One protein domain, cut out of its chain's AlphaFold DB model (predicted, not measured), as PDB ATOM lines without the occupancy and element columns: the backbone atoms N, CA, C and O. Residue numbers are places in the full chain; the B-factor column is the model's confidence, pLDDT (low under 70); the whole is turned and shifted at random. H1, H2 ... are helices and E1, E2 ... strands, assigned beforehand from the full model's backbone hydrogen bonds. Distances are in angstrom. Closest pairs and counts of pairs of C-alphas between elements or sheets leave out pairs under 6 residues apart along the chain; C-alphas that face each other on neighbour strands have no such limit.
ATOM      1  N   PHE A 411     -21.273   0.199 -35.428       83.31
ATOM      2  CA  PHE A 411     -21.667  -1.207 -35.495       83.31
ATOM      3  C   PHE A 411     -23.181  -1.429 -35.440       83.31
ATOM      4  O   PHE A 411     -23.678  -2.272 -36.182       83.31
ATOM      5  N   GLU A 412     -23.931  -0.650 -34.658       83.25
ATOM      6  CA  GLU A 412     -25.403  -0.692 -34.692       83.25
ATOM      7  C   GLU A 412     -25.939  -0.330 -36.075       83.25
ATOM      8  O   GLU A 412     -26.863  -0.974 -36.561       83.25
ATOM      9  N   VAL A 413     -25.350   0.666 -36.744       82.56
ATOM     10  CA  VAL A 413     -25.778   1.071 -38.092       82.56
ATOM     11  C   VAL A 413     -25.435  -0.003 -39.133       82.56
ATOM     12  O   VAL A 413     -26.257  -0.271 -40.011       82.56
ATOM     13  N   LEU A 414     -24.267  -0.652 -39.032       85.00
ATOM     14  CA  LEU A 414     -23.872  -1.749 -39.931       85.00
ATOM     15  C   LEU A 414     -24.680  -3.040 -39.722       85.00
ATOM     16  O   LEU A 414     -24.974  -3.728 -40.700       85.00
ATOM     17  N   PHE A 415     -25.025  -3.370 -38.474       87.75
ATOM     18  CA  PHE A 415     -25.649  -4.641 -38.084       87.75
ATOM     19  C   PHE A 415     -27.095  -4.490 -37.575       87.75
ATOM     20  O   PHE A 415     -27.635  -5.394 -36.946       87.75
ATOM     21  N   ARG A 416     -27.777  -3.383 -37.916       84.00
ATOM     22  CA  ARG A 416     -29.230  -3.197 -37.685       84.00
ATOM     23  C   ARG A 416     -30.095  -4.245 -38.400       84.00
ATOM     24  O   ARG A 416     -31.264  -4.417 -38.065       84.00
ATOM     25  N   LYS A 417     -29.537  -4.888 -39.424       84.88
ATOM     26  CA  LYS A 417     -30.149  -5.959 -40.213       84.88
ATOM     27  C   LYS A 417     -29.443  -7.272 -39.901       84.88
ATOM     28  O   LYS A 417     -28.215  -7.294 -39.860       84.88
ATOM     29  N   SER A 418     -30.216  -8.346 -39.745       89.31
ATOM     30  CA  SER A 418     -29.681  -9.700 -39.559       89.31
ATOM     31  C   SER A 418     -28.740 -10.081 -40.705       89.31
ATOM     32  O   SER A 418     -28.984  -9.747 -41.869       89.31
ATOM     33  N   LEU A 419     -27.698 -10.853 -40.403       91.19
ATOM     34  CA  LEU A 419     -26.827 -11.479 -41.395       91.19
ATOM     35  C   LEU A 419     -27.604 -12.372 -42.381       91.19
ATOM     36  O   LEU A 419     -27.180 -12.499 -43.531       91.19
ATOM     37  N   LEU A 420     -28.773 -12.901 -41.995       90.19
ATOM     38  CA  LEU A 420     -29.695 -13.598 -42.902       90.19
ATOM     39  C   LEU A 420     -30.244 -12.696 -44.015       90.19
ATOM     40  O   LEU A 420     -30.652 -13.210 -45.051       90.19
ATOM     41  N   GLU A 421     -30.239 -11.366 -43.862       89.12
ATOM     42  CA  GLU A 421     -30.611 -10.445 -44.941       89.12
ATOM     43  C   GLU A 421     -29.529 -10.321 -46.029       89.12
ATOM     44  O   GLU A 421     -29.856  -9.971 -47.167       89.12
ATOM     45  N   ASN A 422     -28.261 -10.613 -45.712       91.69
ATOM     46  CA  ASN A 422     -27.113 -10.363 -46.586       91.69
ATOM     47  C   ASN A 422     -27.103 -11.304 -47.802       91.69
ATOM     48  O   ASN A 422     -26.977 -12.519 -47.656       91.69
ATOM     49  N   ASP A 423     -27.134 -10.744 -49.015       87.94
ATOM     50  CA  ASP A 423     -27.177 -11.503 -50.277       87.94
ATOM     51  C   ASP A 423     -26.063 -12.546 -50.438       87.94
ATOM     52  O   ASP A 423     -26.243 -13.536 -51.144       87.94
ATOM     53  N   ASN A 424     -24.900 -12.339 -49.815       90.44
ATOM     54  CA  ASN A 424     -23.790 -13.290 -49.884       90.44
ATOM     55  C   ASN A 424     -23.999 -14.464 -48.919       90.44
ATOM     56  O   ASN A 424     -23.649 -15.589 -49.257       90.44
ATOM     57  N   ILE A 425     -24.624 -14.222 -47.763       89.62
ATOM     58  CA  ILE A 425     -24.958 -15.262 -46.781       89.62
ATOM     59  C   ILE A 425     -26.174 -16.056 -47.262       89.62
ATOM     60  O   ILE A 425     -26.089 -17.279 -47.325       89.62
ATOM     61  N   LYS A 426     -27.228 -15.390 -47.762       89.31
ATOM     62  CA  LYS A 426     -28.340 -16.040 -48.487       89.31
ATOM     63  C   LYS A 426     -27.826 -16.954 -49.601       89.31
ATOM     64  O   LYS A 426     -28.191 -18.123 -49.657       89.31
ATOM     65  N   ARG A 427     -26.923 -16.440 -50.451       88.56
ATOM     66  CA  ARG A 427     -26.312 -17.207 -51.550       88.56
ATOM     67  C   ARG A 427     -25.438 -18.357 -51.055       88.56
ATOM     68  O   ARG A 427     -25.396 -19.373 -51.737       88.56
ATOM     69  N   ASN A 428     -24.749 -18.213 -49.921       88.50
ATOM     70  CA  ASN A 428     -24.011 -19.314 -49.301       88.50
ATOM     71  C   ASN A 428     -24.978 -20.410 -48.835       88.50
ATOM     72  O   ASN A 428     -24.816 -21.543 -49.280       88.50
ATOM     73  N   ILE A 429     -25.994 -20.071 -48.027       85.94
ATOM     74  CA  ILE A 429     -27.007 -21.012 -47.510       85.94
ATOM     75  C   ILE A 429     -27.656 -21.780 -48.668       85.94
ATOM     76  O   ILE A 429     -27.606 -23.004 -48.698       85.94
ATOM     77  N   SER A 430     -28.143 -21.068 -49.690       83.81
ATOM     78  CA  SER A 430     -28.780 -21.667 -50.869       83.81
ATOM     79  C   SER A 430     -27.796 -22.264 -51.894       83.81
ATOM     80  O   SER A 430     -28.197 -22.596 -53.017       83.81
ATOM     81  N   SER A 431     -26.488 -22.336 -51.605       82.75
ATOM     82  CA  SER A 431     -25.516 -22.903 -52.549       82.75
ATOM     83  C   SER A 431     -25.393 -24.415 -52.393       82.75
ATOM     84  O   SER A 431     -25.261 -24.967 -51.302       82.75
ATOM     85  N   LYS A 432     -25.314 -25.101 -53.538       62.53
ATOM     86  CA  LYS A 432     -25.165 -26.564 -53.621       62.53
ATOM     87  C   LYS A 432     -23.934 -27.121 -52.895       62.53
ATOM     88  O   LYS A 432     -23.866 -28.327 -52.688       62.53
ATOM     89  N   ASN A 433     -22.984 -26.265 -52.521       64.25
ATOM     90  CA  ASN A 433     -21.792 -26.633 -51.766       64.25
ATOM     91  C   ASN A 433     -22.132 -27.083 -50.334       64.25
ATOM     92  O   ASN A 433     -21.432 -27.940 -49.804       64.25
ATOM     93  N   PHE A 434     -23.209 -26.552 -49.737       69.06
ATOM     94  CA  PHE A 434     -23.613 -26.866 -48.362       69.06
ATOM     95  C   PHE A 434     -24.881 -27.731 -48.270       69.06
ATOM     96  O   PHE A 434     -25.231 -28.133 -47.174       69.06
ATOM     97  N   TYR A 435     -25.504 -28.129 -49.390       63.31
ATOM     98  CA  TYR A 435     -26.742 -28.948 -49.443       63.31
ATOM     99  C   TYR A 435     -26.651 -30.334 -48.750       63.31
ATOM    100  O   TYR A 435     -27.648 -31.021 -48.554       63.31
ATOM    101  N   ILE A 436     -25.448 -30.782 -48.373       64.62
ATOM    102  CA  ILE A 436     -25.221 -31.993 -47.553       64.62
ATOM    103  C   ILE A 436     -25.582 -31.744 -46.062       64.62
ATOM    104  O   ILE A 436     -25.737 -32.683 -45.268       64.62
ATOM    105  N   ILE A 437     -25.729 -30.469 -45.703       73.25
ATOM    106  CA  ILE A 437     -26.115 -29.906 -44.414       73.25
ATOM    107  C   ILE A 437     -27.518 -29.304 -44.576       73.25
ATOM    108  O   ILE A 437     -27.827 -28.726 -45.616       73.25
ATOM    109  N   GLY A 438     -28.383 -29.460 -43.572       79.94
ATOM    110  CA  GLY A 438     -29.718 -28.859 -43.601       79.94
ATOM    111  C   GLY A 438     -29.643 -27.333 -43.537       79.94
ATOM    112  O   GLY A 438     -28.862 -26.793 -42.752       79.94
ATOM    113  N   GLU A 439     -30.463 -26.645 -44.334       85.38
ATOM    114  CA  GLU A 439     -30.494 -25.177 -44.390       85.38
ATOM    115  C   GLU A 439     -30.775 -24.571 -43.003       85.38
ATOM    116  O   GLU A 439     -30.098 -23.622 -42.609       85.38
ATOM    117  N   ASP A 440     -31.634 -25.212 -42.201       85.56
ATOM    118  CA  ASP A 440     -31.914 -24.865 -40.798       85.56
ATOM    119  C   ASP A 440     -30.645 -24.753 -39.934       85.56
ATOM    120  O   ASP A 440     -30.541 -23.882 -39.074       85.56
ATOM    121  N   MET A 441     -29.648 -25.618 -40.154       86.50
ATOM    122  CA  MET A 441     -28.395 -25.603 -39.392       86.50
ATOM    123  C   MET A 441     -27.537 -24.387 -39.763       86.50
ATOM    124  O   MET A 441     -26.950 -23.751 -38.888       86.50
ATOM    125  N   LEU A 442     -27.507 -24.032 -41.050       89.44
ATOM    126  CA  LEU A 442     -26.796 -22.859 -41.566       89.44
ATOM    127  C   LEU A 442     -27.479 -21.556 -41.109       89.44
ATOM    128  O   LEU A 442     -26.805 -20.591 -40.734       89.44
ATOM    129  N   VAL A 443     -28.815 -21.551 -41.067       88.69
ATOM    130  CA  VAL A 443     -29.636 -20.463 -40.520       88.69
ATOM    131  C   VAL A 443     -29.392 -20.296 -39.018       88.69
ATOM    132  O   VAL A 443     -29.041 -19.200 -38.587       88.69
ATOM    133  N   ASN A 444     -29.468 -21.370 -38.225       89.19
ATOM    134  CA  ASN A 444     -29.221 -21.333 -36.778       89.19
ATOM    135  C   ASN A 444     -27.809 -20.826 -36.432       89.19
ATOM    136  O   ASN A 444     -27.648 -20.000 -35.535       89.19
ATOM    137  N   ILE A 445     -26.790 -21.251 -37.182       90.88
ATOM    138  CA  ILE A 445     -25.418 -20.734 -37.056       90.88
ATOM    139  C   ILE A 445     -25.343 -19.237 -37.379       90.88
ATOM    140  O   ILE A 445     -24.664 -18.490 -36.676       90.88
ATOM    141  N   THR A 446     -26.060 -18.781 -38.410       91.94
ATOM    142  CA  THR A 446     -26.122 -17.354 -38.763       91.94
ATOM    143  C   THR A 446     -26.790 -16.536 -37.651       91.94
ATOM    144  O   THR A 446     -26.279 -15.479 -37.291       91.94
ATOM    145  N   ILE A 447     -27.851 -17.062 -37.027       91.56
ATOM    146  CA  ILE A 447     -28.524 -16.448 -35.868       91.56
ATOM    147  C   ILE A 447     -27.598 -16.386 -34.642       91.56
ATOM    148  O   ILE A 447     -27.625 -15.408 -33.896       91.56
ATOM    149  N   ILE A 448     -26.745 -17.392 -34.423       91.81
ATOM    150  CA  ILE A 448     -25.742 -17.359 -33.344       91.81
ATOM    151  C   ILE A 448     -24.681 -16.282 -33.619       91.81
ATOM    152  O   ILE A 448     -24.312 -15.553 -32.701       91.81
ATOM    153  N   LEU A 449     -24.236 -16.119 -34.872       92.94
ATOM    154  CA  LEU A 449     -23.325 -15.032 -35.255       92.94
ATOM    155  C   LEU A 449     -23.974 -13.644 -35.097       92.94
ATOM    156  O   LEU A 449     -23.319 -12.746 -34.569       92.94
ATOM    157  N   ASP A 450     -25.250 -13.481 -35.464       91.50
ATOM    158  CA  ASP A 450     -26.022 -12.255 -35.194       91.50
ATOM    159  C   ASP A 450     -26.055 -11.941 -33.689       91.50
ATOM    160  O   ASP A 450     -25.719 -10.828 -33.285       91.50
ATOM    161  N   ARG A 451     -26.380 -12.930 -32.843       92.38
ATOM    162  CA  ARG A 451     -26.414 -12.765 -31.377       92.38
ATOM    163  C   ARG A 451     -25.047 -12.407 -30.791       92.38
ATOM    164  O   ARG A 451     -24.986 -11.554 -29.912       92.38
ATOM    165  N   ILE A 452     -23.957 -12.994 -31.292       91.62
ATOM    166  CA  ILE A 452     -22.584 -12.630 -30.886       91.62
ATOM    167  C   ILE A 452     -22.290 -11.161 -31.221       91.62
ATOM    168  O   ILE A 452     -21.696 -10.456 -30.407       91.62
ATOM    169  N   ILE A 453     -22.723 -10.677 -32.391       91.62
ATOM    170  CA  ILE A 453     -22.559  -9.273 -32.791       91.62
ATOM    171  C   ILE A 453     -23.422  -8.347 -31.923       91.62
ATOM    172  O   ILE A 453     -22.915  -7.328 -31.453       91.62
ATOM    173  N   SER A 454     -24.686  -8.703 -31.668       90.38
ATOM    174  CA  SER A 454     -25.567  -7.943 -30.767       90.38
ATOM    175  C   SER A 454     -24.964  -7.815 -29.367       90.38
ATOM    176  O   SER A 454     -24.905  -6.714 -28.828       90.38
ATOM    177  N   GLU A 455     -24.437  -8.907 -28.811       88.56
ATOM    178  CA  GLU A 455     -23.824  -8.875 -27.483       88.56
ATOM    179  C   GLU A 455     -22.487  -8.130 -27.442       88.56
ATOM    180  O   GLU A 455     -22.216  -7.431 -26.467       88.56
ATOM    181  N   LEU A 456     -21.672  -8.167 -28.502       88.69
ATOM    182  CA  LEU A 456     -20.493  -7.294 -28.609       88.69
ATOM    183  C   LEU A 456     -20.886  -5.805 -28.605       88.69
ATOM    184  O   LEU A 456     -20.246  -5.006 -27.923       88.69
ATOM    185  N   ILE A 457     -21.961  -5.432 -29.306       88.19
ATOM    186  CA  ILE A 457     -22.492  -4.059 -29.324       88.19
ATOM    187  C   ILE A 457     -23.010  -3.647 -27.937       88.19
ATOM    188  O   ILE A 457     -22.659  -2.571 -27.442       88.19
ATOM    189  N   ASN A 458     -23.784  -4.512 -27.271       87.25
ATOM    190  CA  ASN A 458     -24.236  -4.292 -25.893       87.25
ATOM    191  C   ASN A 458     -23.045  -4.144 -24.932       87.25
ATOM    192  O   ASN A 458     -23.045  -3.266 -24.068       87.25
ATOM    193  N   HIS A 459     -21.987  -4.934 -25.122       85.50
ATOM    194  CA  HIS A 459     -20.762  -4.854 -24.333       85.50
ATOM    195  C   HIS A 459     -20.055  -3.499 -24.461       85.50
ATOM    196  O   HIS A 459     -19.660  -2.914 -23.449       85.50
ATOM    197  N   TYR A 460     -19.921  -2.979 -25.686       87.75
ATOM    198  CA  TYR A 460     -19.293  -1.679 -25.947       87.75
ATOM    199  C   TYR A 460     -20.093  -0.513 -25.364       87.75
ATOM    200  O   TYR A 460     -19.497   0.391 -24.776       87.75
ATOM    201  N   ARG A 461     -21.430  -0.566 -25.469       83.44
ATOM    202  CA  ARG A 461     -22.345   0.384 -24.814       83.44
ATOM    203  C   ARG A 461     -22.165   0.358 -23.293       83.44
ATOM    204  O   ARG A 461     -21.874   1.388 -22.691       83.44
ATOM    205  N   ASN A 462     -22.263  -0.824 -22.682       81.81
ATOM    206  CA  ASN A 462     -22.263  -0.992 -21.224       81.81
ATOM    207  C   ASN A 462     -20.912  -0.669 -20.562       81.81
ATOM    208  O   ASN A 462     -20.886  -0.299 -19.390       81.81
ATOM    209  N   LYS A 463     -19.791  -0.795 -21.287       80.50
ATOM    210  CA  LYS A 463     -18.449  -0.408 -20.809       80.50
ATOM    211  C   LYS A 463     -17.970   0.969 -21.297       80.50
ATOM    212  O   LYS A 463     -16.855   1.340 -20.953       80.50
ATOM    213  N   GLN A 464     -18.773   1.697 -22.081       79.12
ATOM    214  CA  GLN A 464     -18.410   2.976 -22.717       79.12
ATOM    215  C   GLN A 464     -17.041   2.943 -23.429       79.12
ATOM    216  O   GLN A 464     -16.154   3.742 -23.148       79.12
ATOM    217  N   PHE A 465     -16.863   1.999 -24.358       77.44
ATOM    218  CA  PHE A 465     -15.665   1.966 -25.210       77.44
ATOM    219  C   PHE A 465     -15.644   3.167 -26.170       77.44
ATOM    220  O   PHE A 465     -16.641   3.420 -26.853       77.44
ATOM    221  N   ASP A 466     -14.493   3.830 -26.307       77.69
ATOM    222  CA  ASP A 466     -14.256   4.813 -27.369       77.69
ATOM    223  C   ASP A 466     -14.334   4.155 -28.757       77.69
ATOM    224  O   ASP A 466     -14.015   2.978 -28.927       77.69
ATOM    225  N   ALA A 467     -14.745   4.910 -29.781       77.31
ATOM    226  CA  ALA A 467     -15.023   4.354 -31.114       77.31
ATOM    227  C   ALA A 467     -13.826   3.604 -31.739       77.31
ATOM    228  O   ALA A 467     -14.018   2.569 -32.376       77.31
ATOM    229  N   THR A 468     -12.599   4.084 -31.515       79.44
ATOM    230  CA  THR A 468     -11.358   3.418 -31.948       79.44
ATOM    231  C   THR A 468     -11.187   2.052 -31.282       79.44
ATOM    232  O   THR A 468     -10.851   1.074 -31.947       79.44
ATOM    233  N   ASP A 469     -11.468   1.971 -29.982       80.88
ATOM    234  CA  ASP A 469     -11.299   0.767 -29.171       80.88
ATOM    235  C   ASP A 469     -12.391  -0.262 -29.496       80.88
ATOM    236  O   ASP A 469     -12.128  -1.465 -29.498       80.88
ATOM    237  N   GLN A 470     -13.606   0.196 -29.837       85.75
ATOM    238  CA  GLN A 470     -14.655  -0.662 -30.404       85.75
ATOM    239  C   GLN A 470     -14.206  -1.271 -31.740       85.75
ATOM    240  O   GLN A 470     -14.385  -2.472 -31.955       85.75
ATOM    241  N   GLU A 471     -13.626  -0.459 -32.635       83.44
ATOM    242  CA  GLU A 471     -13.116  -0.917 -33.933       83.44
ATOM    243  C   GLU A 471     -11.975  -1.929 -33.774       83.44
ATOM    244  O   GLU A 471     -12.063  -3.028 -34.331       83.44
ATOM    245  N   GLU A 472     -10.955  -1.619 -32.968       83.56
ATOM    246  CA  GLU A 472      -9.840  -2.535 -32.711       83.56
ATOM    247  C   GLU A 472     -10.313  -3.834 -32.042       83.56
ATOM    248  O   GLU A 472      -9.943  -4.927 -32.485       83.56
ATOM    249  N   HIS A 473     -11.156  -3.750 -31.009       85.75
ATOM    250  CA  HIS A 473     -11.644  -4.936 -30.311       85.75
ATOM    251  C   HIS A 473     -12.507  -5.825 -31.221       85.75
ATOM    252  O   HIS A 473     -12.302  -7.042 -31.258       85.75
ATOM    253  N   PHE A 474     -13.431  -5.245 -31.997       88.88
ATOM    254  CA  PHE A 474     -14.273  -6.001 -32.931       88.88
ATOM    255  C   PHE A 474     -13.428  -6.674 -34.021       88.88
ATOM    256  O   PHE A 474     -13.622  -7.855 -34.321       88.88
ATOM    257  N   GLU A 475     -12.461  -5.956 -34.602       85.06
ATOM    258  CA  GLU A 475     -11.596  -6.534 -35.629       85.06
ATOM    259  C   GLU A 475     -10.716  -7.654 -35.046       85.06
ATOM    260  O   GLU A 475     -10.590  -8.717 -35.652       85.06
ATOM    261  N   ASN A 476     -10.156  -7.467 -33.845       85.75
ATOM    262  CA  ASN A 476      -9.352  -8.481 -33.162       85.75
ATOM    263  C   ASN A 476     -10.171  -9.727 -32.775       85.75
ATOM    264  O   ASN A 476      -9.691 -10.844 -32.979       85.75
ATOM    265  N   PHE A 477     -11.418  -9.565 -32.318       88.81
ATOM    266  CA  PHE A 477     -12.350 -10.668 -32.056       88.81
ATOM    267  C   PHE A 477     -12.520 -11.560 -33.295       88.81
ATOM    268  O   PHE A 477     -12.224 -12.762 -33.262       88.81
ATOM    269  N   PHE A 478     -12.938 -10.975 -34.424       89.38
ATOM    270  CA  PHE A 478     -13.207 -11.750 -35.637       89.38
ATOM    271  C   PHE A 478     -11.925 -12.238 -36.333       89.38
ATOM    272  O   PHE A 478     -11.941 -13.329 -36.903       89.38
ATOM    273  N   LYS A 479     -10.784 -11.540 -36.196       85.44
ATOM    274  CA  LYS A 479      -9.456 -12.051 -36.597       85.44
ATOM    275  C   LYS A 479      -9.074 -13.328 -35.850       85.44
ATOM    276  O   LYS A 479      -8.607 -14.275 -36.486       85.44
ATOM    277  N   VAL A 480      -9.244 -13.377 -34.524       82.81
ATOM    278  CA  VAL A 480      -8.913 -14.572 -33.722       82.81
ATOM    279  C   VAL A 480      -9.839 -15.730 -34.091       82.81
ATOM    280  O   VAL A 480      -9.351 -16.835 -34.334       82.81
ATOM    281  N   LEU A 481     -11.142 -15.470 -34.251       85.31
ATOM    282  CA  LEU A 481     -12.120 -16.465 -34.703       85.31
ATOM    283  C   LEU A 481     -11.785 -17.010 -36.105       85.31
ATOM    284  O   LEU A 481     -11.679 -18.222 -36.287       85.31
ATOM    285  N   TYR A 482     -11.518 -16.133 -37.077       86.44
ATOM    286  CA  TYR A 482     -11.104 -16.519 -38.430       86.44
ATOM    287  C   TYR A 482      -9.804 -17.331 -38.429       86.44
ATOM    288  O   TYR A 482      -9.693 -18.344 -39.124       86.44
ATOM    289  N   LYS A 483      -8.805 -16.916 -37.638       81.19
ATOM    290  CA  LYS A 483      -7.513 -17.608 -37.525       81.19
ATOM    291  C   LYS A 483      -7.658 -18.983 -36.873       81.19
ATOM    292  O   LYS A 483      -6.911 -19.888 -37.232       81.19
ATOM    293  N   LEU A 484      -8.599 -19.170 -35.952       76.50
ATOM    294  CA  LEU A 484      -8.912 -20.489 -35.412       76.50
ATOM    295  C   LEU A 484      -9.527 -21.383 -36.503       76.50
ATOM    296  O   LEU A 484      -8.947 -22.410 -36.848       76.50
ATOM    297  N   LEU A 485     -10.634 -20.938 -37.108       77.56
ATOM    298  CA  LEU A 485     -11.413 -21.689 -38.105       77.56
ATOM    299  C   LEU A 485     -10.606 -22.051 -39.367       77.56
ATOM    300  O   LEU A 485     -10.668 -23.187 -39.835       77.56
ATOM    301  N   SER A 486      -9.790 -21.133 -39.894       77.06
ATOM    302  CA  SER A 486      -8.983 -21.378 -41.106       77.06
ATOM    303  C   SER A 486      -7.844 -22.381 -40.897       77.06
ATOM    304  O   SER A 486      -7.547 -23.174 -41.790       77.06
ATOM    305  N   ASN A 487      -7.225 -22.407 -39.709       67.94
ATOM    306  CA  ASN A 487      -6.236 -23.432 -39.363       67.94
ATOM    307  C   ASN A 487      -6.866 -24.831 -39.242       67.94
ATOM    308  O   ASN A 487      -6.156 -25.825 -39.365       67.94
ATOM    309  N   ILE A 488      -8.176 -24.921 -39.017       64.94
ATOM    310  CA  ILE A 488      -8.904 -26.188 -38.941       64.94
ATOM    311  C   ILE A 488      -9.250 -26.667 -40.354       64.94
ATOM    312  O   ILE A 488      -8.822 -27.753 -40.748       64.94
ATOM    313  N   SER A 489      -9.940 -25.841 -41.156       58.47
ATOM    314  CA  SER A 489     -10.407 -26.268 -42.485       58.47
ATOM    315  C   SER A 489      -9.254 -26.638 -43.429       58.47
ATOM    316  O   SER A 489      -9.356 -27.628 -44.159       58.47
ATOM    317  N   TYR A 490      -8.107 -25.951 -43.332       51.59
ATOM    318  CA  TYR A 490      -6.899 -26.273 -44.101       51.59
ATOM    319  C   TYR A 490      -6.365 -27.695 -43.839       51.59
ATOM    320  O   TYR A 490      -5.904 -28.352 -44.770       51.59
ATOM    321  N   ASN A 491      -6.436 -28.185 -42.594       53.66
ATOM    322  CA  ASN A 491      -5.896 -29.497 -42.204       53.66
ATOM    323  C   ASN A 491      -6.963 -30.616 -42.190       53.66
ATOM    324  O   ASN A 491      -6.638 -31.750 -41.856       53.66
ATOM    325  N   SER A 492      -8.207 -30.335 -42.603       52.66
ATOM    326  CA  SER A 492      -9.344 -31.285 -42.633       52.66
ATOM    327  C   SER A 492      -9.085 -32.619 -43.358       52.66
ATOM    328  O   SER A 492      -9.806 -33.586 -43.136       52.66
ATOM    329  N   LYS A 493      -8.063 -32.678 -44.221       53.56
ATOM    330  CA  LYS A 493      -7.705 -33.837 -45.061       53.56
ATOM    331  C   LYS A 493      -6.468 -34.601 -44.582       53.56
ATOM    332  O   LYS A 493      -6.040 -35.533 -45.259       53.56
ATOM    333  N   GLU A 494      -5.878 -34.207 -43.457       53.38
ATOM    334  CA  GLU A 494      -4.767 -34.921 -42.831       53.38
ATOM    335  C   GLU A 494      -5.248 -35.582 -41.534       53.38
ATOM    336  O   GLU A 494      -5.824 -34.921 -40.676       53.38
ATOM    337  N   GLU A 495      -4.919 -36.861 -41.318       49.19
ATOM    338  CA  GLU A 495      -5.179 -37.599 -40.059       49.19
ATOM    339  C   GLU A 495      -4.437 -37.011 -38.833       49.19
ATOM    340  O   GLU A 495      -4.467 -37.556 -37.731       49.19
ATOM    341  N   LYS A 496      -3.710 -35.905 -39.027       44.06
ATOM    342  CA  LYS A 496      -2.847 -35.244 -38.054       44.06
ATOM    343  C   LYS A 496      -3.411 -33.873 -37.719       44.06
ATOM    344  O   LYS A 496      -2.896 -32.848 -38.168       44.06
ATOM    345  N   TYR A 497      -4.431 -33.853 -36.867       49.59
ATOM    346  CA  TYR A 497      -4.900 -32.613 -36.256       49.59
ATOM    347  C   TYR A 497      -3.740 -31.930 -35.535       49.59
ATOM    348  O   TYR A 497      -3.268 -32.376 -34.485       49.59
ATOM    349  N   LYS A 498      -3.272 -30.813 -36.100       44.28
ATOM    350  CA  LYS A 498      -2.450 -29.864 -35.356       44.28
ATOM    351  C   LYS A 498      -3.307 -29.360 -34.209       44.28
ATOM    352  O   LYS A 498      -4.180 -28.525 -34.424       44.28
ATOM    353  N   ILE A 499      -3.049 -29.865 -33.004       45.47
ATOM    354  CA  ILE A 499      -3.604 -29.312 -31.768       45.47
ATOM    355  C   ILE A 499      -3.221 -27.832 -31.756       45.47
ATOM    356  O   ILE A 499      -2.052 -27.494 -31.543       45.47
ATOM    357  N   ILE A 500      -4.187 -26.954 -32.038       48.00
ATOM    358  CA  ILE A 500      -3.950 -25.514 -32.111       48.00
ATOM    359  C   ILE A 500      -3.832 -25.000 -30.680       48.00
ATOM    360  O   ILE A 500      -4.772 -24.450 -30.114       48.00
ATOM    361  N   LYS A 501      -2.643 -25.178 -30.098       43.28
ATOM    362  CA  LYS A 501      -2.224 -24.521 -28.861       43.28
ATOM    363  C   LYS A 501      -2.072 -23.020 -29.118       43.28
ATOM    364  O   LYS A 501      -0.961 -22.495 -29.175       43.28
ATOM    365  N   PHE A 502      -3.196 -22.326 -29.284       45.88
ATOM    366  CA  PHE A 502      -3.259 -20.915 -28.932       45.88
ATOM    367  C   PHE A 502      -2.808 -20.777 -27.478       45.88
ATOM    368  O   PHE A 502      -3.069 -21.651 -26.650       45.88
ATOM    369  N   SER A 503      -2.136 -19.678 -27.146       49.97
ATOM    370  CA  SER A 503      -2.015 -19.322 -25.740       49.97
ATOM    371  C   SER A 503      -3.422 -19.027 -25.223       49.97
ATOM    372  O   SER A 503      -4.140 -18.222 -25.821       49.97
ATOM    373  N   ASN A 504      -3.809 -19.642 -24.100       54.66
ATOM    374  CA  ASN A 504      -5.105 -19.378 -23.464       54.66
ATOM    375  C   ASN A 504      -5.317 -17.872 -23.248       54.66
ATOM    376  O   ASN A 504      -6.436 -17.394 -23.354       54.66
ATOM    377  N   HIS A 505      -4.231 -17.110 -23.071       54.50
ATOM    378  CA  HIS A 505      -4.223 -15.650 -23.056       54.50
ATOM    379  C   HIS A 505      -4.879 -14.990 -24.288       54.50
ATOM    380  O   HIS A 505      -5.707 -14.114 -24.088       54.50
ATOM    381  N   GLN A 506      -4.588 -15.400 -25.532       58.25
ATOM    382  CA  GLN A 506      -5.184 -14.767 -26.727       58.25
ATOM    383  C   GLN A 506      -6.685 -15.057 -26.863       58.25
ATOM    384  O   GLN A 506      -7.459 -14.173 -27.220       58.25
ATOM    385  N   ILE A 507      -7.109 -16.279 -26.529       62.03
ATOM    386  CA  ILE A 507      -8.533 -16.642 -26.468       62.03
ATOM    387  C   ILE A 507      -9.225 -15.863 -25.333       62.03
ATOM    388  O   ILE A 507     -10.286 -15.284 -25.542       62.03
ATOM    389  N   LYS A 508      -8.585 -15.756 -24.165       57.78
ATOM    390  CA  LYS A 508      -9.056 -15.015 -22.984       57.78
ATOM    391  C   LYS A 508      -9.208 -13.511 -23.244       57.78
ATOM    392  O   LYS A 508     -10.230 -12.947 -22.875       57.78
ATOM    393  N   THR A 509      -8.250 -12.865 -23.915       62.94
ATOM    394  CA  THR A 509      -8.327 -11.426 -24.238       62.94
ATOM    395  C   THR A 509      -9.399 -11.082 -25.266       62.94
ATOM    396  O   THR A 509      -9.855  -9.947 -25.281       62.94
ATOM    397  N   SER A 510      -9.788 -12.027 -26.130       68.12
ATOM    398  CA  SER A 510     -10.728 -11.761 -27.229       68.12
ATOM    399  C   SER A 510     -12.134 -12.314 -26.992       68.12
ATOM    400  O   SER A 510     -13.097 -11.687 -27.410       68.12
ATOM    401  N   PHE A 511     -12.285 -13.472 -26.341       70.69
ATOM    402  CA  PHE A 511     -13.574 -14.169 -26.210       70.69
ATOM    403  C   PHE A 511     -14.148 -14.168 -24.786       70.69
ATOM    404  O   PHE A 511     -15.355 -14.331 -24.629       70.69
ATOM    405  N   SER A 512     -13.339 -13.957 -23.741       65.12
ATOM    406  CA  SER A 512     -13.815 -13.886 -22.343       65.12
ATOM    407  C   SER A 512     -14.264 -12.468 -21.946       65.12
ATOM    408  O   SER A 512     -13.964 -11.991 -20.853       65.12
ATOM    409  N   THR A 513     -14.954 -11.780 -22.856       68.50
ATOM    410  CA  THR A 513     -15.357 -10.368 -22.739       68.50
ATOM    411  C   THR A 513     -16.629 -10.207 -21.910       68.50
ATOM    412  O   THR A 513     -16.627  -9.479 -20.916       68.50
ATOM    413  N   ASN A 514     -17.682 -10.941 -22.284       75.81
ATOM    414  CA  ASN A 514     -18.895 -11.205 -21.508       75.81
ATOM    415  C   ASN A 514     -19.078 -12.731 -21.372       75.81
ATOM    416  O   ASN A 514     -18.674 -13.488 -22.257       75.81
ATOM    417  N   TYR A 515     -19.726 -13.183 -20.297       73.94
ATOM    418  CA  TYR A 515     -20.112 -14.584 -20.111       73.94
ATOM    419  C   TYR A 515     -21.078 -15.059 -21.213       73.94
ATOM    420  O   TYR A 515     -20.938 -16.168 -21.723       73.94
ATOM    421  N   GLU A 516     -21.989 -14.192 -21.660       76.19
ATOM    422  CA  GLU A 516     -22.931 -14.494 -22.746       76.19
ATOM    423  C   GLU A 516     -22.224 -14.668 -24.097       76.19
ATOM    424  O   GLU A 516     -22.444 -15.665 -24.782       76.19
ATOM    425  N   ILE A 517     -21.296 -13.766 -24.437       82.88
ATOM    426  CA  ILE A 517     -20.447 -13.874 -25.637       82.88
ATOM    427  C   ILE A 517     -19.651 -15.186 -25.606       82.88
ATOM    428  O   ILE A 517     -19.639 -15.926 -26.589       82.88
ATOM    429  N   PHE A 518     -19.037 -15.512 -24.465       80.38
ATOM    430  CA  PHE A 518     -18.304 -16.764 -24.279       80.38
ATOM    431  C   PHE A 518     -19.200 -18.002 -24.470       80.38
ATOM    432  O   PHE A 518     -18.814 -18.937 -25.174       80.38
ATOM    433  N   ASN A 519     -20.413 -17.996 -23.911       81.38
ATOM    434  CA  ASN A 519     -21.382 -19.084 -24.068       81.38
ATOM    435  C   ASN A 519     -21.880 -19.231 -25.513       81.38
ATOM    436  O   ASN A 519     -22.013 -20.355 -25.993       81.38
ATOM    437  N   LEU A 520     -22.109 -18.129 -26.232       86.25
ATOM    438  CA  LEU A 520     -22.499 -18.163 -27.647       86.25
ATOM    439  C   LEU A 520     -21.374 -18.710 -28.541       86.25
ATOM    440  O   LEU A 520     -21.648 -19.478 -29.463       86.25
ATOM    441  N   ILE A 521     -20.110 -18.385 -28.246       85.06
ATOM    442  CA  ILE A 521     -18.945 -18.979 -28.926       85.06
ATOM    443  C   ILE A 521     -18.839 -20.474 -28.597       85.06
ATOM    444  O   ILE A 521     -18.622 -21.280 -29.499       85.06
ATOM    445  N   LYS A 522     -19.043 -20.866 -27.330       81.12
ATOM    446  CA  LYS A 522     -19.061 -22.276 -26.914       81.12
ATOM    447  C   LYS A 522     -20.155 -23.063 -27.647       81.12
ATOM    448  O   LYS A 522     -19.853 -24.115 -28.195       81.12
ATOM    449  N   LEU A 523     -21.368 -22.517 -27.752       85.75
ATOM    450  CA  LEU A 523     -22.477 -23.110 -28.507       85.75
ATOM    451  C   LEU A 523     -22.160 -23.232 -30.008       85.75
ATOM    452  O   LEU A 523     -22.368 -24.290 -30.598       85.75
ATOM    453  N   LEU A 524     -21.609 -22.179 -30.627       87.44
ATOM    454  CA  LEU A 524     -21.138 -22.220 -32.020       87.44
ATOM    455  C   LEU A 524     -20.105 -23.340 -32.229       87.44
ATOM    456  O   LEU A 524     -20.075 -23.969 -33.284       87.44
ATOM    457  N   PHE A 525     -19.259 -23.588 -31.229       82.25
ATOM    458  CA  PHE A 525     -18.173 -24.562 -31.294       82.25
ATOM    459  C   PHE A 525     -18.663 -25.992 -31.028       82.25
ATOM    460  O   PHE A 525     -18.226 -26.911 -31.715       82.25
ATOM    461  N   GLU A 526     -19.634 -26.186 -30.137       81.31
ATOM    462  CA  GLU A 526     -20.345 -27.459 -29.956       81.31
ATOM    463  C   GLU A 526     -21.100 -27.871 -31.229       81.31
ATOM    464  O   GLU A 526     -21.008 -29.019 -31.658       81.31
ATOM    465  N   ILE A 527     -21.761 -26.921 -31.903       81.56
ATOM    466  CA  ILE A 527     -22.422 -27.141 -33.205       81.56
ATOM    467  C   ILE A 527     -21.409 -27.496 -34.313       81.56
ATOM    468  O   ILE A 527     -21.741 -28.221 -35.251       81.56
ATOM    469  N   LEU A 528     -20.163 -27.028 -34.187       78.94
ATOM    470  CA  LEU A 528     -19.024 -27.384 -35.042       78.94
ATOM    471  C   LEU A 528     -18.272 -28.656 -34.579       78.94
ATOM    472  O   LEU A 528     -17.210 -28.955 -35.122       78.94
ATOM    473  N   ASN A 529     -18.788 -29.398 -33.589       73.19
ATOM    474  CA  ASN A 529     -18.161 -30.586 -32.983       73.19
ATOM    475  C   ASN A 529     -16.707 -30.360 -32.495       73.19
ATOM    476  O   ASN A 529     -15.820 -31.208 -32.619       73.19
ATOM    477  N   PHE A 530     -16.447 -29.172 -31.949       67.12
ATOM    478  CA  PHE A 530     -15.177 -28.786 -31.338       67.12
ATOM    479  C   PHE A 530     -15.103 -29.357 -29.910       67.12
ATOM    480  O   PHE A 530     -15.942 -29.031 -29.070       67.12
ATOM    481  N   ASN A 531     -14.069 -30.141 -29.576       55.50
ATOM    482  CA  ASN A 531     -13.885 -30.648 -28.208       55.50
ATOM    483  C   ASN A 531     -13.463 -29.522 -27.240       55.50
ATOM    484  O   ASN A 531     -12.276 -29.243 -27.025       55.50
ATOM    485  N   THR A 532     -14.444 -28.898 -26.585       52.16
ATOM    486  CA  THR A 532     -14.223 -28.013 -25.432       52.16
ATOM    487  C   THR A 532     -13.982 -28.847 -24.167       52.16
ATOM    488  O   THR A 532     -14.827 -28.898 -23.273       52.16
ATOM    489  N   SER A 533     -12.843 -29.548 -24.096       43.09
ATOM    490  CA  SER A 533     -12.508 -30.393 -22.943       43.09
ATOM    491  C   SER A 533     -12.333 -29.548 -21.672       43.09
ATOM    492  O   SER A 533     -11.387 -28.765 -21.562       43.09
ATOM    493  N   TYR A 534     -13.258 -29.705 -20.723       41.16
ATOM    494  CA  TYR A 534     -13.229 -29.069 -19.404       41.16
ATOM    495  C   TYR A 534     -12.315 -29.852 -18.451       41.16
ATOM    496  O   TYR A 534     -12.401 -31.078 -18.371       41.16
ATOM    497  N   CYS A 535     -11.449 -29.152 -17.715       33.22
ATOM    498  CA  CYS A 535     -10.565 -29.775 -16.731       33.22
ATOM    499  C   CYS A 535     -11.247 -29.920 -15.360       33.22
ATOM    500  O   CYS A 535     -11.240 -28.997 -14.555       33.22
ATOM    501  N   ASP A 536     -11.738 -31.141 -15.132       31.80
ATOM    502  CA  ASP A 536     -12.116 -31.779 -13.862       31.80
ATOM    503  C   ASP A 536     -13.266 -31.159 -13.034       31.80
ATOM    504  O   ASP A 536     -13.261 -30.004 -12.604       31.80
ATOM    505  N   SER A 537     -14.262 -31.997 -12.738       33.81
ATOM    506  CA  SER A 537     -15.578 -31.651 -12.177       33.81
ATOM    507  C   SER A 537     -15.564 -31.363 -10.666       33.81
ATOM    508  O   SER A 537     -16.488 -31.738  -9.946       33.81
ATOM    509  N   LYS A 538     -14.502 -30.716 -10.171       34.88
ATOM    510  CA  LYS A 538     -14.301 -30.352  -8.756       34.88
ATOM    511  C   LYS A 538     -13.997 -28.871  -8.515       34.88
ATOM    512  O   LYS A 538     -13.953 -28.460  -7.360       34.88
ATOM    513  N   VAL A 539     -13.815 -28.069  -9.568       35.44
ATOM    514  CA  VAL A 539     -13.462 -26.635  -9.458       35.44
ATOM    515  C   VAL A 539     -14.676 -25.711  -9.680       35.44
ATOM    516  O   VAL A 539     -14.540 -24.494  -9.759       35.44
ATOM    517  N   ILE A 540     -15.901 -26.257  -9.706       35.69
ATOM    518  CA  ILE A 540     -17.142 -25.466  -9.598       35.69
ATOM    519  C   ILE A 540     -17.382 -25.117  -8.117       35.69
ATOM    520  O   ILE A 540     -18.312 -25.599  -7.476       35.69
ATOM    521  N   ASN A 551      -9.802 -16.416 -12.934       42.03
ATOM    522  CA  ASN A 551      -8.559 -16.634 -13.687       42.03
ATOM    523  C   ASN A 551      -8.101 -18.103 -13.712       42.03
ATOM    524  O   ASN A 551      -7.711 -18.585 -14.775       42.03
ATOM    525  N   GLU A 552      -8.207 -18.802 -12.579       40.91
ATOM    526  CA  GLU A 552      -7.767 -20.193 -12.388       40.91
ATOM    527  C   GLU A 552      -8.603 -21.206 -13.191       40.91
ATOM    528  O   GLU A 552      -8.074 -22.200 -13.689       40.91
ATOM    529  N   ILE A 553      -9.900 -20.933 -13.393       47.47
ATOM    530  CA  ILE A 553     -10.772 -21.768 -14.235       47.47
ATOM    531  C   ILE A 553     -10.349 -21.649 -15.708       47.47
ATOM    532  O   ILE A 553     -10.329 -22.643 -16.432       47.47
ATOM    533  N   ILE A 554      -9.963 -20.447 -16.151       46.12
ATOM    534  CA  ILE A 554      -9.574 -20.182 -17.547       46.12
ATOM    535  C   ILE A 554      -8.204 -20.791 -17.878       46.12
ATOM    536  O   ILE A 554      -7.978 -21.225 -19.006       46.12
ATOM    537  N   GLU A 555      -7.273 -20.829 -16.922       40.75
ATOM    538  CA  GLU A 555      -5.925 -21.361 -17.164       40.75
ATOM    539  C   GLU A 555      -5.930 -22.864 -17.468       40.75
ATOM    540  O   GLU A 555      -5.162 -23.304 -18.324       40.75
ATOM    541  N   ASN A 556      -6.866 -23.616 -16.880       42.59
ATOM    542  CA  ASN A 556      -7.035 -25.051 -17.113       42.59
ATOM    543  C   ASN A 556      -7.955 -25.411 -18.299       42.59
ATOM    544  O   ASN A 556      -8.027 -26.579 -18.678       42.59
ATOM    545  N   MET A 557      -8.656 -24.456 -18.921       50.88
ATOM    546  CA  MET A 557      -9.437 -24.745 -20.131       50.88
ATOM    547  C   MET A 557      -8.509 -25.008 -21.320       50.88
ATOM    548  O   MET A 557      -7.657 -24.184 -21.639       50.88
ATOM    549  N   VAL A 558      -8.692 -26.128 -22.027       50.31
ATOM    550  CA  VAL A 558      -7.925 -26.424 -23.247       50.31
ATOM    551  C   VAL A 558      -8.882 -26.755 -24.382       50.31
ATOM    552  O   VAL A 558      -9.592 -27.757 -24.346       50.31
ATOM    553  N   TRP A 559      -8.901 -25.895 -25.398       58.16
ATOM    554  CA  TRP A 559      -9.711 -26.078 -26.600       58.16
ATOM    555  C   TRP A 559      -8.942 -26.981 -27.573       58.16
ATOM    556  O   TRP A 559      -7.837 -26.640 -28.001       58.16
ATOM    557  N   LYS A 560      -9.497 -28.158 -27.891       51.97
ATOM    558  CA  LYS A 560      -8.824 -29.203 -28.676       51.97
ATOM    559  C   LYS A 560      -9.700 -29.767 -29.793       51.97
ATOM    560  O   LYS A 560     -10.920 -29.668 -29.769       51.97
ATOM    561  N   PHE A 561      -9.042 -30.474 -30.707       54.38
ATOM    562  CA  PHE A 561      -9.663 -31.460 -31.584       54.38
ATOM    563  C   PHE A 561      -9.063 -32.825 -31.279       54.38
ATOM    564  O   PHE A 561      -7.841 -32.974 -31.278       54.38
ATOM    565  N   GLU A 562      -9.927 -33.792 -30.988       48.78
ATOM    566  CA  GLU A 562      -9.548 -35.169 -30.641       48.78
ATOM    567  C   GLU A 562     -10.241 -36.197 -31.568       48.78
ATOM    568  O   GLU A 562      -9.836 -37.355 -31.607       48.78
ATOM    569  N   ASN A 563     -11.225 -35.758 -32.369       54.56
ATOM    570  CA  ASN A 563     -12.016 -36.578 -33.294       54.56
ATOM    571  C   ASN A 563     -11.607 -36.360 -34.763       54.56
ATOM    572  O   ASN A 563     -11.131 -35.287 -35.136       54.56
ATOM    573  N   ILE A 564     -11.847 -37.373 -35.604       56.72
ATOM    574  CA  ILE A 564     -11.648 -37.295 -37.059       56.72
ATOM    575  C   ILE A 564     -12.816 -36.537 -37.700       56.72
ATOM    576  O   ILE A 564     -13.976 -36.862 -37.461       56.72
ATOM    577  N   PHE A 565     -12.493 -35.559 -38.542       65.12
ATOM    578  CA  PHE A 565     -13.456 -34.738 -39.275       65.12
ATOM    579  C   PHE A 565     -14.182 -35.543 -40.353       65.12
ATOM    580  O   PHE A 565     -13.555 -36.178 -41.202       65.12
ATOM    581  N   SER A 566     -15.506 -35.429 -40.385       69.69
ATOM    582  CA  SER A 566     -16.306 -35.815 -41.544       69.69
ATOM    583  C   SER A 566     -16.273 -34.743 -42.641       69.69
ATOM    584  O   SER A 566     -15.988 -33.560 -42.406       69.69
ATOM    585  N   ASP A 567     -16.671 -35.135 -43.855       71.94
ATOM    586  CA  ASP A 567     -16.954 -34.191 -44.942       71.94
ATOM    587  C   ASP A 567     -18.014 -33.151 -44.530       71.94
ATOM    588  O   ASP A 567     -17.943 -31.999 -44.954       71.94
ATOM    589  N   LYS A 568     -18.982 -33.530 -43.677       77.56
ATOM    590  CA  LYS A 568     -20.058 -32.633 -43.226       77.56
ATOM    591  C   LYS A 568     -19.532 -31.512 -42.341       77.56
ATOM    592  O   LYS A 568     -19.826 -30.352 -42.607       77.56
ATOM    593  N   GLU A 569     -18.741 -31.844 -41.323       77.50
ATOM    594  CA  GLU A 569     -18.129 -30.834 -40.451       77.50
ATOM    595  C   GLU A 569     -17.177 -29.953 -41.260       77.50
ATOM    596  O   GLU A 569     -17.255 -28.733 -41.174       77.50
ATOM    597  N   SER A 570     -16.360 -30.539 -42.138       77.88
ATOM    598  CA  SER A 570     -15.453 -29.784 -43.014       77.88
ATOM    599  C   SER A 570     -16.190 -28.739 -43.869       77.88
ATOM    600  O   SER A 570     -15.742 -27.598 -43.980       77.88
ATOM    601  N   ILE A 571     -17.353 -29.099 -44.426       80.06
ATOM    602  CA  ILE A 571     -18.234 -28.187 -45.174       80.06
ATOM    603  C   ILE A 571     -18.873 -27.130 -44.245       80.06
ATOM    604  O   ILE A 571     -19.013 -25.974 -44.642       80.06
ATOM    605  N   LEU A 572     -19.197 -27.477 -42.995       84.06
ATOM    606  CA  LEU A 572     -19.730 -26.543 -41.996       84.06
ATOM    607  C   LEU A 572     -18.694 -25.494 -41.555       84.06
ATOM    608  O   LEU A 572     -19.012 -24.307 -41.469       84.06
ATOM    609  N   PHE A 573     -17.439 -25.901 -41.339       83.62
ATOM    610  CA  PHE A 573     -16.339 -24.987 -41.021       83.62
ATOM    611  C   PHE A 573     -16.089 -23.982 -42.153       83.62
ATOM    612  O   PHE A 573     -15.910 -22.797 -41.874       83.62
ATOM    613  N   GLU A 574     -16.149 -24.408 -43.420       84.19
ATOM    614  CA  GLU A 574     -16.073 -23.500 -44.576       84.19
ATOM    615  C   GLU A 574     -17.251 -22.505 -44.619       84.19
ATOM    616  O   GLU A 574     -17.051 -21.334 -44.954       84.19
ATOM    617  N   PHE A 575     -18.465 -22.912 -44.220       90.38
ATOM    618  CA  PHE A 575     -19.609 -21.995 -44.112       90.38
ATOM    619  C   PHE A 575     -19.369 -20.906 -43.055       90.38
ATOM    620  O   PHE A 575     -19.508 -19.716 -43.355       90.38
ATOM    621  N   VAL A 576     -18.965 -21.290 -41.837       90.19
ATOM    622  CA  VAL A 576     -18.704 -20.332 -40.746       90.19
ATOM    623  C   VAL A 576     -17.524 -19.424 -41.089       90.19
ATOM    624  O   VAL A 576     -17.612 -18.212 -40.895       90.19
ATOM    625  N   LEU A 577     -16.452 -19.970 -41.673       88.81
ATOM    626  CA  LEU A 577     -15.299 -19.196 -42.135       88.81
ATOM    627  C   LEU A 577     -15.698 -18.159 -43.198       88.81
ATOM    628  O   LEU A 577     -15.241 -17.014 -43.148       88.81
ATOM    629  N   SER A 578     -16.596 -18.527 -44.120       91.25
ATOM    630  CA  SER A 578     -17.159 -17.611 -45.117       91.25
ATOM    631  C   SER A 578     -18.003 -16.507 -44.470       91.25
ATOM    632  O   SER A 578     -17.824 -15.333 -44.795       91.25
ATOM    633  N   CYS A 579     -18.859 -16.841 -43.498       91.81
ATOM    634  CA  CYS A 579     -19.677 -15.860 -42.776       91.81
ATOM    635  C   CYS A 579     -18.820 -14.878 -41.960       91.81
ATOM    636  O   CYS A 579     -19.010 -13.667 -42.067       91.81
ATOM    637  N   VAL A 580     -17.811 -15.369 -41.231       91.44
ATOM    638  CA  VAL A 580     -16.830 -14.538 -40.507       91.44
ATOM    639  C   VAL A 580     -16.062 -13.617 -41.462       91.44
ATOM    640  O   VAL A 580     -15.874 -12.438 -41.167       91.44
ATOM    641  N   ASN A 581     -15.678 -14.107 -42.643       90.25
ATOM    642  CA  ASN A 581     -15.058 -13.273 -43.672       90.25
ATOM    643  C   ASN A 581     -16.026 -12.198 -44.209       90.25
ATOM    644  O   ASN A 581     -15.619 -11.057 -44.419       90.25
ATOM    645  N   ILE A 582     -17.316 -12.509 -44.390       90.31
ATOM    646  CA  ILE A 582     -18.332 -11.522 -44.797       90.31
ATOM    647  C   ILE A 582     -18.499 -10.434 -43.724       90.31
ATOM    648  O   ILE A 582     -18.481  -9.257 -44.078       90.31
ATOM    649  N   ILE A 583     -18.558 -10.802 -42.437       90.44
ATOM    650  CA  ILE A 583     -18.617  -9.867 -41.297       90.44
ATOM    651  C   ILE A 583     -17.404  -8.918 -41.311       90.44
ATOM    652  O   ILE A 583     -17.575  -7.699 -41.328       90.44
ATOM    653  N   MET A 584     -16.179  -9.450 -41.417       88.19
ATOM    654  CA  MET A 584     -14.959  -8.628 -41.510       88.19
ATOM    655  C   MET A 584     -14.909  -7.750 -42.775       88.19
ATOM    656  O   MET A 584     -14.285  -6.692 -42.767       88.19
ATOM    657  N   ASN A 585     -15.562  -8.150 -43.871       87.06
ATOM    658  CA  ASN A 585     -15.677  -7.329 -45.082       87.06
ATOM    659  C   ASN A 585     -16.801  -6.280 -45.008       87.06
ATOM    660  O   ASN A 585     -16.795  -5.344 -45.808       87.06
ATOM    661  N   MET A 586     -17.759  -6.408 -44.085       84.44
ATOM    662  CA  MET A 586     -18.746  -5.357 -43.810       84.44
ATOM    663  C   MET A 586     -18.110  -4.198 -43.037       84.44
ATOM    664  O   MET A 586     -18.385  -3.049 -43.365       84.44
ATOM    665  N   THR A 587     -17.198  -4.482 -42.102       81.00
ATOM    666  CA  THR A 587     -16.481  -3.451 -41.329       81.00
ATOM    667  C   THR A 587     -15.332  -2.808 -42.112       81.00
ATOM    668  O   THR A 587     -15.201  -1.587 -42.130       81.00
ATOM    669  N   ASN A 588     -14.536  -3.594 -42.850       72.94
ATOM    670  CA  ASN A 588     -13.403  -3.071 -43.631       72.94
ATOM    671  C   ASN A 588     -13.805  -2.224 -44.858       72.94
ATOM    672  O   ASN A 588     -12.979  -1.493 -45.419       72.94
ATOM    673  N   LYS A 589     -15.071  -2.280 -45.291       58.81
ATOM    674  CA  LYS A 589     -15.608  -1.365 -46.305       58.81
ATOM    675  C   LYS A 589     -15.819   0.014 -45.689       58.81
ATOM    676  O   LYS A 589     -16.909   0.316 -45.219       58.81
TER     677      LYS A 589
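This is residues 411 to 540 and 551 to 589 of the 746 residues of the protein "PUB domain-containing protein" of Plasmodium gonderi (UniProt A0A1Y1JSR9). Three long helices, H3, H4 and H8, make an up-and-down bundle, with H8 packed against both H3 and H4, while H3 and H4 come near each other chiefly at one end. H6 lies side by side with H3, H5 packs steeply across H4, and H2 lies beside H8; the small two-strand ladder of E1 and E2 lies at the edge of the body, away from H1 and H2. The printed part has 169 residues with eight named helices and two named strands, in the order H1, H2, H3, H4, H5, H6, E1, H7, E2, H8, and its sheet, E1 - E2, is antiparallel. By class it is mostly helix. It is compact, with a radius of gyration of the C-alphas of 16.3 A and spans of 45 by 43 by 24 A.

The printed part opens with H1, residues 411 to 415, whose first C-alpha, that of Phe 411, is at (-21.667, -1.207, -35.495). H2 follows at residues 423 to 429. H3, residues 439 to 462, is the longest helix by residues and measures 34.5 A from first to last C-alpha. H4, residues 467 to 489, measures 33.0 A and begins at C-alpha 467, at (-15.023, 4.354, -31.114). H5 is residues 504 to 511, 10.3 A long, and H6 is residues 515 to 527, 18.3 A long. E1 is residues 531 to 533; after the cut come H7, residues 551 to 555, and E2, residues 558 to 560. H8, residues 567 to 587, measures 31.0 A and ends at C-alpha 587, at (-16.481, -3.451, -41.329).

H3, H4 and H8 form a bundle that is up and down, each helix running against the one before it in the chain. H4 and H8 touch at a shallow tilt of 21 degrees, opposite ways, with 15 pairs of C-alphas within 8 A; the closest, those of Leu 485 and Leu 577, are 6.1 A apart. H3 touches H8 with residues 442 to 446 alone, at a steep tilt of 38 degrees, the same way; the closest C-alphas, those of Ile 445 and Val 576, are 7.7 A apart. H3 and H4 are close but not clearly touching, with the closest C-alphas, those of Tyr 460 and Gln 470, 6.5 A apart. H3 is the hub, touching four helices. Among them is H6, at a shallow tilt of 16 degrees, opposite ways; the closest C-alphas, those of Ile 452 and Ile 517, are 5.8 A apart. H2 touches H8 at a shallow tilt of 12 degrees, opposite ways, with the closest C-alphas, those of Ile 425 and Cys 579, 6.7 A apart. H1 and H3 only just touch, with 3 pairs of C-alphas within 8 A, the closest being those of Phe 411 and Ile 457, 6.8 A apart. H5 touches H4 at a steep tilt of 59 degrees, and the closest C-alphas, those of Phe 477 and Ser 510, are 5.2 A apart. H5 and H6 only just touch, with 3 pairs, and only at the corner; the closest C-alphas, those of Phe 511 and Phe 518, are 5.7 A apart. H7 only just touches H5, also with 3 pairs, the closest C-alphas being those of Asn 504 and Glu 555, 6.7 A apart. E1 and E2 are antiparallel at 155 degrees, with N 531 and O 560 at 3.2 A and N 560 and O 531 at 3.1 A, both within hydrogen-bond range. In H1, H2, H3, H5, H6, H7 and H8 every O i to N i+4 pair is within hydrogen-bond range; in H4 18 of 19 are. H6 and H8 are apart.

The two C-alphas farthest apart, those of Lys 538 and Lys 589, are 47.5 A from each other. Residues 541 to 550 are cut out, and C-alphas 540 and 551 are 13.0 A apart across the cut. The link from H4 to H5, residues 490 to 503, is long. The mean pLDDT of the printed part is 73.5, and 59 residues are under 70, among them residues 487 to 510, 530 to 540 and 551 to 566.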